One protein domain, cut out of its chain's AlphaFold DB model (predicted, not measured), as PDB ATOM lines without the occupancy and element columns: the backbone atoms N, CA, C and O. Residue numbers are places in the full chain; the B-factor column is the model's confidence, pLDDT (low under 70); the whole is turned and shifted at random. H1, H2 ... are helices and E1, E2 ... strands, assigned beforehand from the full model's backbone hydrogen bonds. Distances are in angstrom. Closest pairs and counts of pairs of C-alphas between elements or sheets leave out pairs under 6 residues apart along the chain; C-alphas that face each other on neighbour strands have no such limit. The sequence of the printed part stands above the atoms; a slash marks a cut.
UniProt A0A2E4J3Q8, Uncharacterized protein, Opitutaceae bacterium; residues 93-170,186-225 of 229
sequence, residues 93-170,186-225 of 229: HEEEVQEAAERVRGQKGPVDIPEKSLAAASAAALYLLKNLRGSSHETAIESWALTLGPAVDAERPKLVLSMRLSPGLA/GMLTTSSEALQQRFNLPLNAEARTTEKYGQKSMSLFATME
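Overview. This is residues 93 to 170 and 186 to 225 of the 229 residues of an uncharacterized protein of Opitutaceae bacterium (UniProt A0A2E4J3Q8). A twisted sheet of four strands is covered on one face by a hairpin of two helices, H1 and H2, that run along the strands. The third helix, H3, sits off the sheet beyond one end of the strands, and the long link of residues 190 to 204 loops out on the side away from H2. The printed part has 118 residues, with three named helices and four named strands in the order H1 H2 E1 E2 E3 H3 E4; the sheet has the order E1 - E2 - E4 - E3, all antiparallel. The class is mixed, helices and strands. The whole is compact, with a radius of gyration of the C-alphas of 14.7 A and spans of 43 by 30 by 21 A.

Along the chain. H1 is residues 93 to 106, 19.7 A long, and begins at C-alpha 93 at (212.617, 352.404, 242.270). H2 is residues 115 to 131, 23.9 A. E1 is residues 141 to 148, 20.2 A, and E2 is residues 159 to 165, 19.5 A. E3, after the cut, is residues 186 to 189, 10.0 A. H3 is residues 205 to 212, 11.1 A. E4 is residues 218 to 224, 19.2 A, and ends at C-alpha 224 at (224.043, 348.417, 257.232).

Arrangement. H1 and H2 form two layers with the sheet, helices on one face of it. They touch, closest at the C-alphas of Val 97 and Ser 122, 6.1 A, with a shallow tilt of 26 degrees, opposite ways. H2 is on the sheet at a height of 9.1 A, over E2, and runs along it at 3 degrees on the local plane; its closest C-alpha pair with E2 is Ala 121 and Leu 161, 6.4 A. H1 is over E1, an edge strand, at a height of 9.7 A; their closest C-alphas are those of Ala 100 and Leu 146, 6.5 A. E1 and E2 are a hairpin, with N 145 and O 162 at 2.9 A, within hydrogen-bond range. E2 and E4 have N 163 and O 220 at 2.9 A; E4 and E3 have N 219 and O 189 at 2.7 A. H3 is not on the sheet and is apart from H1 and H2. In H1, H2 and H3 every O i to N i+4 pair is within hydrogen-bond range.

Size, cuts and confidence. The two C-alphas farthest apart are those of Pro 110 and Ser 136, 44.0 A. Residues 171 to 185 are not printed, and C-alphas 170 and 186 are 19.2 A apart across the cut. The link from E3 to H3 is long, and that from H3 to E4 is tight. The mean pLDDT of the printed part is 82.7; it is under 70 at residues 108 to 112, 150 to 157, 193 to 198 and 214.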
ATOM      1  N   HIS A  93     211.912 352.817 241.055       88.00
ATOM      2  CA  HIS A  93     212.617 352.404 242.270       88.00
ATOM      3  C   HIS A  93     213.743 353.358 242.690       88.00
ATOM      4  O   HIS A  93     214.076 353.412 243.866       88.00
ATOM      5  N   GLU A  94     214.352 354.105 241.764       88.19
ATOM      6  CA  GLU A  94     215.359 355.112 242.129       88.19
ATOM      7  C   GLU A  94     214.711 356.295 242.851       88.19
ATOM      8  O   GLU A  94     215.270 356.780 243.831       88.19
ATOM      9  N   GLU A  95     213.525 356.721 242.405       88.06
ATOM     10  CA  GLU A  95     212.755 357.779 243.066       88.06
ATOM     11  C   GLU A  95     212.265 357.318 244.442       88.06
ATOM     12  O   GLU A  95     212.532 357.989 245.434       88.06
ATOM     13  N   GLU A  96     211.660 356.128 244.531       89.56
ATOM     14  CA  GLU A  96     211.197 355.546 245.801       89.56
ATOM     15  C   GLU A  96     212.331 355.420 246.828       89.56
ATOM     16  O   GLU A  96     212.159 355.734 248.011       89.56
ATOM     17  N   VAL A  97     213.511 354.971 246.381       92.38
ATOM     18  CA  VAL A  97     214.681 354.831 247.253       92.38
ATOM     19  C   VAL A  97     215.215 356.185 247.697       92.38
ATOM     20  O   VAL A  97     215.534 356.356 248.877       92.38
ATOM     21  N   GLN A  98     215.270 357.156 246.787       91.44
ATOM     22  CA  GLN A  98     215.691 358.512 247.110       91.44
ATOM     23  C   GLN A  98     214.749 359.161 248.136       91.44
ATOM     24  O   GLN A  98     215.220 359.695 249.140       91.44
ATOM     25  N   GLU A  99     213.434 359.056 247.942       89.88
ATOM     26  CA  GLU A  99     212.435 359.584 248.876       89.88
ATOM     27  C   GLU A  99     212.521 358.917 250.254       89.88
ATOM     28  O   GLU A  99     212.401 359.581 251.287       89.88
ATOM     29  N   ALA A 100     212.752 357.600 250.304       89.81
ATOM     30  CA  ALA A 100     212.956 356.891 251.563       89.81
ATOM     31  C   ALA A 100     214.215 357.380 252.295       89.81
ATOM     32  O   ALA A 100     214.172 357.588 253.511       89.81
ATOM     33  N   ALA A 101     215.311 357.611 251.568       90.81
ATOM     34  CA  ALA A 101     216.542 358.148 252.133       90.81
ATOM     35  C   ALA A 101     216.357 359.583 252.651       90.81
ATOM     36  O   ALA A 101     216.768 359.892 253.768       90.81
ATOM     37  N   GLU A 102     215.686 360.451 251.890       89.31
ATOM     38  CA  GLU A 102     215.355 361.821 252.305       89.31
ATOM     39  C   GLU A 102     214.451 361.848 253.541       89.31
ATOM     40  O   GLU A 102     214.699 362.616 254.471       89.31
ATOM     41  N   ARG A 103     213.457 360.953 253.611       88.25
ATOM     42  CA  ARG A 103     212.601 360.796 254.795       88.25
ATOM     43  C   ARG A 103     213.414 360.430 256.028       88.25
ATOM     44  O   ARG A 103     213.171 360.987 257.092       88.25
ATOM     45  N   VAL A 104     214.373 359.517 255.887       87.19
ATOM     46  CA  VAL A 104     215.270 359.118 256.977       87.19
ATOM     47  C   VAL A 104     216.206 360.264 257.381       87.19
ATOM     48  O   VAL A 104     216.353 360.502 258.575       87.19
ATOM     49  N   ARG A 105     216.759 361.037 256.431       85.69
ATOM     50  CA  ARG A 105     217.549 362.252 256.741       85.69
ATOM     51  C   ARG A 105     216.729 363.311 257.480       85.69
ATOM     52  O   ARG A 105     217.248 363.995 258.353       85.69
ATOM     53  N   GLY A 106     215.453 363.459 257.123       80.69
ATOM     54  CA  GLY A 106     214.539 364.428 257.731       80.69
ATOM     55  C   GLY A 106     214.001 364.022 259.107       80.69
ATOM     56  O   GLY A 106     213.396 364.852 259.792       80.69
ATOM     57  N   GLN A 107     214.197 362.770 259.536       79.44
ATOM     58  CA  GLN A 107     213.792 362.328 260.867       79.44
ATOM     59  C   GLN A 107     214.689 362.978 261.923       79.44
ATOM     60  O   GLN A 107     215.874 362.677 262.035       79.44
ATOM     61  N   LYS A 108     214.100 363.853 262.747       61.66
ATOM     62  CA  LYS A 108     214.747 364.401 263.944       61.66
ATOM     63  C   LYS A 108     214.861 363.301 265.001       61.66
ATOM     64  O   LYS A 108     213.967 363.134 265.829       61.66
ATOM     65  N   GLY A 109     215.926 362.512 264.925       60.34
ATOM     66  CA  GLY A 109     216.282 361.498 265.912       60.34
ATOM     67  C   GLY A 109     217.436 361.955 266.812       60.34
ATOM     68  O   GLY A 109     218.177 362.860 266.441       60.34
ATOM     69  N   PRO A 110     217.644 361.316 267.976       55.00
ATOM     70  CA  PRO A 110     218.772 361.599 268.878       55.00
ATOM     71  C   PRO A 110     220.135 361.135 268.327       55.00
ATOM     72  O   PRO A 110     221.114 361.053 269.061       55.00
ATOM     73  N   VAL A 111     220.189 360.734 267.058       62.25
ATOM     74  CA  VAL A 111     221.254 359.925 266.490       62.25
ATOM     75  C   VAL A 111     221.550 360.409 265.079       62.25
ATOM     76  O   VAL A 111     220.711 360.264 264.191       62.25
ATOM     77  N   ASP A 112     222.768 360.906 264.874       68.25
ATOM     78  CA  ASP A 112     223.293 361.157 263.537       68.25
ATOM     79  C   ASP A 112     223.514 359.831 262.805       68.25
ATOM     80  O   ASP A 112     224.077 358.870 263.353       68.25
ATOM     81  N   ILE A 113     223.032 359.789 261.565       74.31
ATOM     82  CA  ILE A 113     223.191 358.661 260.653       74.31
ATOM     83  C   ILE A 113     224.365 358.993 259.737       74.31
ATOM     84  O   ILE A 113     224.306 359.993 259.019       74.31
ATOM     85  N   PRO A 114     225.411 358.161 259.707       80.56
ATOM     86  CA  PRO A 114     226.488 358.328 258.749       80.56
ATOM     87  C   PRO A 114     225.942 358.252 257.319       80.56
ATOM     88  O   PRO A 114     225.296 357.272 256.939       80.56
ATOM     89  N   GLU A 115     226.247 359.256 256.495       85.19
ATOM     90  CA  GLU A 115     225.803 359.303 255.093       85.19
ATOM     91  C   GLU A 115     226.288 358.069 254.310       85.19
ATOM     92  O   GLU A 115     225.573 357.553 253.453       85.19
ATOM     93  N   LYS A 116     227.459 357.517 254.671       84.44
ATOM     94  CA  LYS A 116     227.977 356.259 254.110       84.44
ATOM     95  C   LYS A 116     227.024 355.078 254.345       84.44
ATOM     96  O   LYS A 116     226.775 354.310 253.419       84.44
ATOM     97  N   SER A 117     226.465 354.939 255.550       84.50
ATOM     98  CA  SER A 117     225.515 353.864 255.871       84.50
ATOM     99  C   SER A 117     224.193 354.042 255.129       84.50
ATOM    100  O   SER A 117     223.618 353.066 254.650       84.50
ATOM    101  N   LEU A 118     223.722 355.286 254.985       88.94
ATOM    102  CA  LEU A 118     222.510 355.587 254.222       88.94
ATOM    103  C   LEU A 118     222.685 355.308 252.725       88.94
ATOM    104  O   LEU A 118     221.796 354.726 252.099       88.94
ATOM    105  N   ALA A 119     223.839 355.665 252.161       89.50
ATOM    106  CA  ALA A 119     224.193 355.352 250.783       89.50
ATOM    107  C   ALA A 119     224.270 353.834 250.558       89.50
ATOM    108  O   ALA A 119     223.684 353.332 249.599       89.50
ATOM    109  N   ALA A 120     224.905 353.092 251.474       89.00
ATOM    110  CA  ALA A 120     224.966 351.632 251.418       89.00
ATOM    111  C   ALA A 120     223.568 350.996 251.486       89.00
ATOM    112  O   ALA A 120     223.247 350.130 250.675       89.00
ATOM    113  N   ALA A 121     222.708 351.462 252.397       90.56
ATOM    114  CA  ALA A 121     221.332 350.983 252.521       90.56
ATOM    115  C   ALA A 121     220.503 351.254 251.261       90.56
ATOM    116  O   ALA A 121     219.762 350.387 250.802       90.56
ATOM    117  N   SER A 122     220.656 352.446 250.685       92.56
ATOM    118  CA  SER A 122     219.964 352.853 249.460       92.56
ATOM    119  C   SER A 122     220.427 352.023 248.262       92.56
ATOM    120  O   SER A 122     219.604 351.537 247.488       92.56
ATOM    121  N   ALA A 123     221.738 351.800 248.136       92.25
ATOM    122  CA  ALA A 123     222.311 350.957 247.091       92.25
ATOM    123  C   ALA A 123     221.837 349.502 247.214       92.25
ATOM    124  O   ALA A 123     221.412 348.916 246.218       92.25
ATOM    125  N   ALA A 124     221.835 348.949 248.431       93.25
ATOM    126  CA  ALA A 124     221.336 347.605 248.700       93.25
ATOM    127  C   ALA A 124     219.845 347.476 248.363       93.25
ATOM    128  O   ALA A 124     219.443 346.544 247.664       93.25
ATOM    129  N   ALA A 125     219.029 348.445 248.789       94.31
ATOM    130  CA  ALA A 125     217.604 348.460 248.487       94.31
ATOM    131  C   ALA A 125     217.345 348.496 246.979       94.31
ATOM    132  O   ALA A 125     216.613 347.658 246.451       94.31
ATOM    133  N   LEU A 126     218.005 349.414 246.273       94.50
ATOM    134  CA  LEU A 126     217.865 349.559 244.830       94.50
ATOM    135  C   LEU A 126     218.310 348.301 244.077       94.50
ATOM    136  O   LEU A 126     217.639 347.879 243.135       94.50
ATOM    137  N   TYR A 127     219.429 347.696 244.485       94.38
ATOM    138  CA  TYR A 127     219.921 346.465 243.877       94.38
ATOM    139  C   TYR A 127     218.909 345.331 244.041       94.38
ATOM    140  O   TYR A 127     218.578 344.660 243.063       94.38
ATOM    141  N   LEU A 128     218.396 345.120 245.252       94.81
ATOM    142  CA  LEU A 128     217.455 344.035 245.529       94.81
ATOM    143  C   LEU A 128     216.119 344.249 244.805       94.81
ATOM    144  O   LEU A 128     215.620 343.317 244.181       94.81
ATOM    145  N   LEU A 129     215.587 345.476 244.769       94.38
ATOM    146  CA  LEU A 129     214.371 345.801 244.007       94.38
ATOM    147  C   LEU A 129     214.526 345.524 242.504       94.38
ATOM    148  O   LEU A 129     213.581 345.078 241.848       94.38
ATOM    149  N   LYS A 130     215.721 345.734 241.943       92.19
ATOM    150  CA  LYS A 130     216.000 345.491 240.519       92.19
ATOM    151  C   LYS A 130     216.290 344.025 240.191       92.19
ATOM    152  O   LYS A 130     215.860 343.567 239.138       92.19
ATOM    153  N   ASN A 131     216.986 343.305 241.069       93.38
ATOM    154  CA  ASN A 131     217.596 342.016 240.722       93.38
ATOM    155  C   ASN A 131     217.016 340.816 241.480       93.38
ATOM    156  O   ASN A 131     217.141 339.689 241.008       93.38
ATOM    157  N   LEU A 132     216.387 341.015 242.644       93.88
ATOM    158  CA  LEU A 132     215.794 339.908 243.389       93.88
ATOM    159  C   LEU A 132     214.460 339.523 242.743       93.88
ATOM    160  O   LEU A 132     213.485 340.280 242.774       93.88
ATOM    161  N   ARG A 133     214.439 338.349 242.118       91.94
ATOM    162  CA  ARG A 133     213.284 337.797 241.411       91.94
ATOM    163  C   ARG A 133     213.015 336.373 241.871       91.94
ATOM    164  O   ARG A 133     213.928 335.696 242.350       91.94
ATOM    165  N   GLY A 134     211.760 335.959 241.743       88.38
ATOM    166  CA  GLY A 134     211.392 334.557 241.878       88.38
ATOM    167  C   GLY A 134     211.766 333.750 240.632       88.38
ATOM    168  O   GLY A 134     212.335 334.278 239.669       88.38
ATOM    169  N   SER A 135     211.479 332.452 240.656       82.50
ATOM    170  CA  SER A 135     211.907 331.503 239.619       82.50
ATOM    171  C   SER A 135     211.296 331.746 238.238       82.50
ATOM    172  O   SER A 135     211.837 331.266 237.248       82.50
ATOM    173  N   SER A 136     210.178 332.466 238.153       82.62
ATOM    174  CA  SER A 136     209.510 332.840 236.901       82.62
ATOM    175  C   SER A 136     209.712 334.324 236.559       82.62
ATOM    176  O   SER A 136     208.945 334.894 235.785       82.62
ATOM    177  N   HIS A 137     210.767 334.944 237.104       83.50
ATOM    178  CA  HIS A 137     211.122 336.360 236.942       83.50
ATOM    179  C   HIS A 137     210.108 337.366 237.512       83.50
ATOM    180  O   HIS A 137     210.151 338.558 237.198       83.50
ATOM    181  N   GLU A 138     209.230 336.914 238.398       88.56
ATOM    182  CA  GLU A 138     208.287 337.737 239.141       88.56
ATOM    183  C   GLU A 138     208.981 338.595 240.212       88.56
ATOM    184  O   GLU A 138     210.055 338.265 240.730       88.56
ATOM    185  N   THR A 139     208.355 339.723 240.557       89.69
ATOM    186  CA  THR A 139     208.834 340.612 241.620       89.69
ATOM    187  C   THR A 139     208.773 339.900 242.966       89.69
ATOM    188  O   THR A 139     207.701 339.526 243.437       89.69
ATOM    189  N   ALA A 140     209.935 339.755 243.604       92.62
ATOM    190  CA  ALA A 140     210.049 339.041 244.869       92.62
ATOM    191  C   ALA A 140     209.813 339.911 246.110       92.62
ATOM    192  O   ALA A 140     209.625 339.364 247.189       92.62
ATOM    193  N   ILE A 141     209.885 341.241 245.987       93.19
ATOM    194  CA  ILE A 141     209.758 342.179 247.111       93.19
ATOM    195  C   ILE A 141     208.400 342.864 247.028       93.19
ATOM    196  O   ILE A 141     208.124 343.577 246.067       93.19
ATOM    197  N   GLU A 142     207.573 342.682 248.053       90.31
ATOM    198  CA  GLU A 142     206.240 343.293 248.119       90.31
ATOM    199  C   GLU A 142     206.269 344.675 248.754       90.31
ATOM    200  O   GLU A 142     205.571 345.595 248.332       90.31
ATOM    201  N   SER A 143     207.052 344.805 249.821       91.00
ATOM    202  CA  SER A 143     207.163 346.028 250.599       91.00
ATOM    203  C   SER A 143     208.531 346.108 251.252       91.00
ATOM    204  O   SER A 143     209.186 345.098 251.516       91.00
ATOM    205  N   TRP A 144     208.999 347.328 251.486       93.88
ATOM    206  CA  TRP A 144     210.316 347.574 252.050       93.88
ATOM    207  C   TRP A 144     210.358 348.932 252.759       93.88
ATOM    208  O   TRP A 144     209.509 349.792 252.522       93.88
ATOM    209  N   ALA A 145     211.327 349.118 253.655       91.69
ATOM    210  CA  ALA A 145     211.550 350.382 254.349       91.69
ATOM    211  C   ALA A 145     212.998 350.538 254.826       91.69
ATOM    212  O   ALA A 145     213.659 349.566 255.196       91.69
ATOM    213  N   LEU A 146     213.442 351.793 254.911       90.50
ATOM    214  CA  LEU A 146     214.600 352.203 255.702       90.50
ATOM    215  C   LEU A 146     214.101 352.761 257.030       90.50
ATOM    216  O   LEU A 146     213.329 353.720 257.052       90.50
ATOM    217  N   THR A 147     214.517 352.142 258.128       86.44
ATOM    218  CA  THR A 147     214.028 352.489 259.466       86.44
ATOM    219  C   THR A 147     215.189 352.720 260.411       86.44
ATOM    220  O   THR A 147     216.175 351.982 260.395       86.44
ATOM    221  N   LEU A 148     215.053 353.725 261.276       81.56
ATOM    222  CA  LEU A 148     216.000 353.947 262.355       81.56
ATOM    223  C   LEU A 148     215.738 352.994 263.513       81.56
ATOM    224  O   LEU A 148     214.611 352.872 264.003       81.56
ATOM    225  N   GLY A 149     216.798 352.317 263.943       70.56
ATOM    226  CA  GLY A 149     216.826 351.502 265.145       70.56
ATOM    227  C   GLY A 149     216.641 352.348 266.410       70.56
ATOM    228  O   GLY A 149     216.724 353.577 266.382       70.56
ATOM    229  N   PRO A 150     216.324 351.719 267.550       62.47
ATOM    230  CA  PRO A 150     216.257 352.426 268.823       62.47
ATOM    231  C   PRO A 150     217.654 352.919 269.236       62.47
ATOM    232  O   PRO A 150     218.619 352.161 269.172       62.47
ATOM    233  N   ALA A 151     217.750 354.161 269.716       54.88
ATOM    234  CA  ALA A 151     218.983 354.792 270.203       54.88
ATOM    235  C   ALA A 151     219.407 354.290 271.600       54.88
ATOM    236  O   ALA A 151     219.724 355.079 272.483       54.88
ATOM    237  N   VAL A 152     219.317 352.980 271.833       56.41
ATOM    238  CA  VAL A 152     219.532 352.377 273.161       56.41
ATOM    239  C   VAL A 152     221.010 352.061 273.402       56.41
ATOM    240  O   VAL A 152     221.440 352.059 274.545       56.41
ATOM    241  N   ASP A 153     221.791 351.867 272.338       58.91
ATOM    242  CA  ASP A 153     223.230 351.600 272.400       58.91
ATOM    243  C   ASP A 153     223.955 352.397 271.315       58.91
ATOM    244  O   ASP A 153     223.536 352.382 270.155       58.91
ATOM    245  N   ALA A 154     225.075 353.035 271.666       56.66
ATOM    246  CA  ALA A 154     225.912 353.756 270.705       56.66
ATOM    247  C   ALA A 154     226.545 352.821 269.655       56.66
ATOM    248  O   ALA A 154     226.777 353.241 268.524       56.66
ATOM    249  N   GLU A 155     226.773 351.551 270.013       57.69
ATOM    250  CA  GLU A 155     227.405 350.542 269.152       57.69
ATOM    251  C   GLU A 155     226.426 349.782 268.244       57.69
ATOM    252  O   GLU A 155     226.849 349.086 267.306       57.69
ATOM    253  N   ARG A 156     225.114 349.872 268.500       59.06
ATOM    254  CA  ARG A 156     224.121 349.164 267.687       59.06
ATOM    255  C   ARG A 156     223.898 349.910 266.374       59.06
ATOM    256  O   ARG A 156     223.678 351.118 266.392       59.06
ATOM    257  N   PRO A 157     223.934 349.209 265.229       58.66
ATOM    258  CA  PRO A 157     223.744 349.841 263.935       58.66
ATOM    259  C   PRO A 157     222.363 350.495 263.860       58.66
ATOM    260  O   PRO A 157     221.331 349.906 264.185       58.66
ATOM    261  N   LYS A 158     222.384 351.765 263.465       74.81
ATOM    262  CA  LYS A 158     221.264 352.698 263.624       74.81
ATOM    263  C   LYS A 158     220.287 352.646 262.459       74.81
ATOM    264  O   LYS A 158     219.149 353.066 262.620       74.81
ATOM    265  N   LEU A 159     220.714 352.124 261.310       84.75
ATOM    266  CA  LEU A 159     219.912 352.037 260.097       84.75
ATOM    267  C   LEU A 159     219.632 350.577 259.745       84.75
ATOM    268  O   LEU A 159     220.552 349.782 259.541       84.75
ATOM    269  N   VAL A 160     218.345 350.253 259.658       88.12
ATOM    270  CA  VAL A 160     217.845 348.923 259.322       88.12
ATOM    271  C   VAL A 160     217.130 348.992 257.980       88.12
ATOM    272  O   VAL A 160     216.136 349.710 257.831       88.12
ATOM    273  N   LEU A 161     217.610 348.208 257.020       91.69
ATOM    274  CA  LEU A 161     216.865 347.872 255.817       91.69
ATOM    275  C   LEU A 161     215.918 346.720 256.149       91.69
ATOM    276  O   LEU A 161     216.355 345.650 256.567       91.69
ATOM    277  N   SER A 162     214.622 346.953 255.971       92.81
ATOM    278  CA  SER A 162     213.579 345.938 256.130       92.81
ATOM    279  C   SER A 162     212.952 345.652 254.773       92.81
ATOM    280  O   SER A 162     212.578 346.589 254.069       92.81
ATOM    281  N   MET A 163     212.808 344.383 254.406       94.38
ATOM    282  CA  MET A 163     212.130 343.961 253.176       94.38
ATOM    283  C   MET A 163     211.204 342.788 253.456       94.38
ATOM    284  O   MET A 163     211.575 341.870 254.182       94.38
ATOM    285  N   ARG A 164     210.019 342.790 252.855       92.56
ATOM    286  CA  ARG A 164     209.095 341.660 252.862       92.56
ATOM    287  C   ARG A 164     209.115 340.993 251.494       92.56
ATOM    288  O   ARG A 164     208.883 341.645 250.476       92.56
ATOM    289  N   LEU A 165     209.408 339.700 251.499       92.62
ATOM    290  CA  LEU A 165     209.396 338.848 250.324       92.62
ATOM    291  C   LEU A 165     208.007 338.252 250.121       92.62
ATOM    292  O   LEU A 165     207.353 337.869 251.100       92.62
ATOM    293  N   SER A 166     207.591 338.149 248.863       89.50
ATOM    294  CA  SER A 166     206.286 337.600 248.514       89.50
ATOM    295  C   SER A 166     206.178 336.141 248.973       89.50
ATOM    296  O   SER A 166     207.120 335.360 248.795       89.50
ATOM    297  N   PRO A 167     205.051 335.749 249.585       86.88
ATOM    298  CA  PRO A 167     204.843 334.383 250.041       86.88
ATOM    299  C   PRO A 167     204.831 333.397 248.868       86.88
ATOM    300  O   PRO A 167     204.320 333.700 247.792       86.88
ATOM    301  N   GLY A 168     205.361 332.194 249.095       84.56
ATOM    302  CA  GLY A 168     205.378 331.122 248.094       84.56
ATOM    303  C   GLY A 168     206.418 331.295 246.983       84.56
ATOM    304  O   GLY A 168     206.446 330.481 246.062       84.56
ATOM    305  N   LEU A 169     207.283 332.313 247.062       88.94
ATOM    306  CA  LEU A 169     208.367 332.516 246.106       88.94
ATOM    307  C   LEU A 169     209.709 332.052 246.667       88.94
ATOM    308  O   LEU A 169     210.142 332.480 247.737       88.94
ATOM    309  N   ALA A 170     210.398 331.211 245.898       91.81
ATOM    310  CA  ALA A 170     211.797 330.896 246.137       91.81
ATOM    311  C   ALA A 170     212.680 331.952 245.458       91.81
ATOM    312  O   ALA A 170     212.550 332.201 244.259       91.81
ATOM    313  N   GLY A 186     222.012 340.772 260.590       89.44
ATOM    314  CA  GLY A 186     220.667 340.693 260.057       89.44
ATOM    315  C   GLY A 186     220.097 339.287 260.104       89.44
ATOM    316  O   GLY A 186     220.787 338.311 260.401       89.44
ATOM    317  N   MET A 187     218.824 339.174 259.754       92.88
ATOM    318  CA  MET A 187     218.105 337.907 259.748       92.88
ATOM    319  C   MET A 187     217.004 337.885 258.696       92.88
ATOM    320  O   MET A 187     216.442 338.918 258.337       92.88
ATOM    321  N   LEU A 188     216.661 336.681 258.255       93.81
ATOM    322  CA  LEU A 188     215.447 336.384 257.508       93.81
ATOM    323  C   LEU A 188     214.495 335.623 258.434       93.81
ATOM    324  O   LEU A 188     214.929 334.708 259.132       93.81
ATOM    325  N   THR A 189     213.218 336.005 258.477       92.62
ATOM    326  CA  THR A 189     212.223 335.397 259.376       92.62
ATOM    327  C   THR A 189     210.840 335.277 258.751       92.62
ATOM    328  O   THR A 189     210.405 336.171 258.037       92.62
ATOM    329  N   THR A 190     210.114 334.206 259.064       90.38
ATOM    330  CA  THR A 190     208.676 334.047 258.764       90.38
ATOM    331  C   THR A 190     207.780 334.522 259.915       90.38
ATOM    332  O   THR A 190     206.557 334.535 259.797       90.38
ATOM    333  N   SER A 191     208.374 334.909 261.051       83.81
ATOM    334  CA  SER A 191     207.685 335.337 262.276       83.81
ATOM    335  C   SER A 191     207.934 336.822 262.558       83.81
ATOM    336  O   SER A 191     208.608 337.180 263.523       83.81
ATOM    337  N   SER A 192     207.409 337.705 261.706       72.19
ATOM    338  CA  SER A 192     207.547 339.164 261.866       72.19
ATOM    339  C   SER A 192     206.510 339.794 262.807       72.19
ATOM    340  O   SER A 192     206.642 340.956 263.179       72.19
ATOM    341  N   GLU A 193     205.514 339.024 263.248       68.31
ATOM    342  CA  GLU A 193     204.389 339.470 264.087       68.31
ATOM    343  C   GLU A 193     204.825 339.996 265.469       68.31
ATOM    344  O   GLU A 193     204.176 340.876 266.029       68.31
ATOM    345  N   ALA A 194     205.945 339.497 266.004       63.22
ATOM    346  CA  ALA A 194     206.499 339.921 267.293       63.22
ATOM    347  C   ALA A 194     207.417 341.159 267.198       63.22
ATOM    348  O   ALA A 194     207.928 341.635 268.215       63.22
ATOM    349  N   LEU A 195     207.670 341.672 265.990       68.62
ATOM    350  CA  LEU A 195     208.537 342.830 265.795       68.62
ATOM    351  C   LEU A 195     207.800 344.129 266.125       68.62
ATOM    352  O   LEU A 195     206.580 344.237 266.008       68.62
ATOM    353  N   GLN A 196     208.557 345.152 266.528       67.88
ATOM    354  CA  GLN A 196     207.989 346.477 266.784       67.88
ATOM    355  C   GLN A 196     207.239 346.984 265.546       67.88
ATOM    356  O   GLN A 196     207.705 346.788 264.427       67.88
ATOM    357  N   GLN A 197     206.129 347.704 265.747       67.19
ATOM    358  CA  GLN A 197     205.239 348.149 264.664       67.19
ATOM    359  C   GLN A 197     205.965 348.849 263.502       67.19
ATOM    360  O   GLN A 197     205.585 348.663 262.353       67.19
ATOM    361  N   ARG A 198     207.049 349.587 263.776       69.56
ATOM    362  CA  ARG A 198     207.876 350.251 262.751       69.56
ATOM    363  C   ARG A 198     208.563 349.303 261.757       69.56
ATOM    364  O   ARG A 198     208.932 349.737 260.677       69.56
ATOM    365  N   PHE A 199     208.737 348.034 262.120       73.62
ATOM    366  CA  PHE A 199     209.314 346.985 261.276       73.62
ATOM    367  C   PHE A 199     208.243 346.082 260.650       73.62
ATOM    368  O   PHE A 199     208.565 345.208 259.844       73.62
ATOM    369  N   ASN A 200     206.968 346.280 261.001       76.56
ATOM    370  CA  ASN A 200     205.871 345.506 260.445       76.56
ATOM    371  C   ASN A 200     205.431 346.108 259.104       76.56
ATOM    372  O   ASN A 200     204.588 347.003 259.040       76.56
ATOM    373  N   LEU A 201     206.043 345.627 258.024       81.69
ATOM    374  CA  LEU A 201     205.719 346.055 256.665       81.69
ATOM    375  C   LEU A 201     204.335 345.531 256.243       81.69
ATOM    376  O   LEU A 201     204.020 344.382 256.551       81.69
ATOM    377  N   PRO A 202     203.502 346.312 255.536       79.75
ATOM    378  CA  PRO A 202     202.164 345.874 255.159       79.75
ATOM    379  C   PRO A 202     202.199 344.741 254.123       79.75
ATOM    380  O   PRO A 202     203.048 344.719 253.231       79.75
ATOM    381  N   LEU A 203     201.220 343.836 254.228       78.12
ATOM    382  CA  LEU A 203     200.898 342.836 253.207       78.12
ATOM    383  C   LEU A 203     199.880 343.400 252.214       78.12
ATOM    384  O   LEU A 203     198.865 343.986 252.629       78.12
ATOM    385  N   ASN A 204     200.107 343.149 250.925       80.12
ATOM    386  CA  ASN A 204     199.105 343.383 249.886       80.12
ATOM    387  C   ASN A 204     197.958 342.340 249.992       80.12
ATOM    388  O   ASN A 204     197.997 341.420 250.814       80.12
ATOM    389  N   ALA A 205     196.882 342.513 249.219       79.44
ATOM    390  CA  ALA A 205     195.706 341.636 249.304       79.44
ATOM    391  C   ALA A 205     195.983 340.195 248.825       79.44
ATOM    392  O   ALA A 205     195.428 339.241 249.379       79.44
ATOM    393  N   GLU A 206     196.855 340.039 247.830       78.94
ATOM    394  CA  GLU A 206     197.241 338.747 247.258       78.94
ATOM    395  C   GLU A 206     198.067 337.940 248.264       78.94
ATOM    396  O   GLU A 206     197.701 336.819 248.603       78.94
ATOM    397  N   ALA A 207     199.077 338.562 248.870       78.31
ATOM    398  CA  ALA A 207     199.928 337.992 249.904       78.31
ATOM    399  C   ALA A 207     199.126 337.481 251.099       78.31
ATOM    400  O   ALA A 207     199.325 336.359 251.553       78.31
ATOM    401  N   ARG A 208     198.147 338.267 251.574       81.25
ATOM    402  CA  ARG A 208     197.238 337.839 252.656       81.25
ATOM    403  C   ARG A 208     196.443 336.597 252.284       81.25
ATOM    404  O   ARG A 208     196.077 335.823 253.161       81.25
ATOM    405  N   THR A 209     196.113 336.444 251.007       79.75
ATOM    406  CA  THR A 209     195.390 335.275 250.514       79.75
ATOM    407  C   THR A 209     196.319 334.067 250.470       79.75
ATOM    408  O   THR A 209     195.949 333.014 250.977       79.75
ATOM    409  N   THR A 210     197.546 334.227 249.977       77.06
ATOM    410  CA  THR A 210     198.560 333.161 249.944       77.06
ATOM    411  C   THR A 210     198.963 332.702 251.350       77.06
ATOM    412  O   THR A 210     199.063 331.499 251.597       77.06
ATOM    413  N   GLU A 211     199.082 333.622 252.313       79.81
ATOM    414  CA  GLU A 211     199.354 333.280 253.717       79.81
ATOM    415  C   GLU A 211     198.244 332.427 254.348       79.81
ATOM    416  O   GLU A 211     198.540 331.539 255.149       79.81
ATOM    417  N   LYS A 212     196.976 332.617 253.951       78.12
ATOM    418  CA  LYS A 212     195.865 331.752 254.401       78.12
ATOM    419  C   LYS A 212     195.996 330.308 253.915       78.12
ATOM    420  O   LYS A 212     195.428 329.419 254.540       78.12
ATOM    421  N   TYR A 213     196.748 330.075 252.841       77.06
ATOM    422  CA  TYR A 213     197.057 328.742 252.320       77.06
ATOM    423  C   TYR A 213     198.378 328.173 252.870       77.06
ATOM    424  O   TYR A 213     198.904 327.211 252.320       77.06
ATOM    425  N   GLY A 214     198.927 328.748 253.949       69.62
ATOM    426  CA  GLY A 214     200.107 328.224 254.655       69.62
ATOM    427  C   GLY A 214     201.458 328.722 254.128       69.62
ATOM    428  O   GLY A 214     202.493 328.470 254.746       69.62
ATOM    429  N   GLN A 215     201.467 329.488 253.035       81.56
ATOM    430  CA  GLN A 215     202.675 330.096 252.478       81.56
ATOM    431  C   GLN A 215     202.952 331.419 253.190       81.56
ATOM    432  O   GLN A 215     202.402 332.452 252.821       81.56
ATOM    433  N   LYS A 216     203.766 331.404 254.249       85.50
ATOM    434  CA  LYS A 216     204.072 332.630 255.005       85.50
ATOM    435  C   LYS A 216     205.015 333.557 254.242       85.50
ATOM    436  O   LYS A 216     205.973 333.089 253.630       85.50
ATOM    437  N   SER A 217     204.796 334.869 254.320       88.56
ATOM    438  CA  SER A 217     205.782 335.836 253.828       88.56
ATOM    439  C   SER A 217     207.065 335.766 254.661       88.56
ATOM    440  O   SER A 217     207.044 335.461 255.857       88.56
ATOM    441  N   MET A 218     208.202 336.048 254.029       92.19
ATOM    442  CA  MET A 218     209.479 336.173 254.732       92.19
ATOM    443  C   MET A 218     209.834 337.647 254.877       92.19
ATOM    444  O   MET A 218     209.636 338.440 253.965       92.19
ATOM    445  N   SER A 219     210.372 338.029 256.025       92.69
ATOM    446  CA  SER A 219     210.853 339.376 256.310       92.69
ATOM    447  C   SER A 219     212.364 339.342 256.504       92.69
ATOM    448  O   SER A 219     212.871 338.621 257.364       92.69
ATOM    449  N   LEU A 220     213.075 340.106 255.686       93.31
ATOM    450  CA  LEU A 220     214.506 340.345 255.769       93.31
ATOM    451  C   LEU A 220     214.757 341.621 256.568       93.31
ATOM    452  O   LEU A 220     214.197 342.672 256.260       93.31
ATOM    453  N   PHE A 221     215.669 341.536 257.529       92.12
ATOM    454  CA  PHE A 221     216.210 342.669 258.264       92.12
ATOM    455  C   PHE A 221     217.721 342.667 258.109       92.12
ATOM    456  O   PHE A 221     218.369 341.675 258.436       92.12
ATOM    457  N   ALA A 222     218.282 343.768 257.623       91.62
ATOM    458  CA  ALA A 222     219.719 343.939 257.481       91.62
ATOM    459  C   ALA A 222     220.147 345.263 258.106       91.62
ATOM    460  O   ALA A 222     219.565 346.318 257.844       91.62
ATOM    461  N   THR A 223     221.175 345.196 258.938       87.94
ATOM    462  CA  THR A 223     221.812 346.371 259.520       87.94
ATOM    463  C   THR A 223     223.024 346.739 258.679       87.94
ATOM    464  O   THR A 223     223.906 345.915 258.423       87.94
ATOM    465  N   MET A 224     223.039 347.975 258.197       82.94
ATOM    466  CA  MET A 224     224.043 348.417 257.232       82.94
ATOM    467  C   MET A 224     225.260 348.967 257.971       82.94
ATOM    468  O   MET A 224     225.112 349.776 258.890       82.94
ATOM    469  N   GLU A 225     226.456 348.519 257.587       73.56
ATOM    470  CA  GLU A 225     227.700 349.058 258.139       73.56
ATOM    471  C   GLU A 225     227.969 350.474 257.629       73.56
ATOM    472  O   GLU A 225     227.530 350.887 256.552       73.56
TER     473      GLU A 225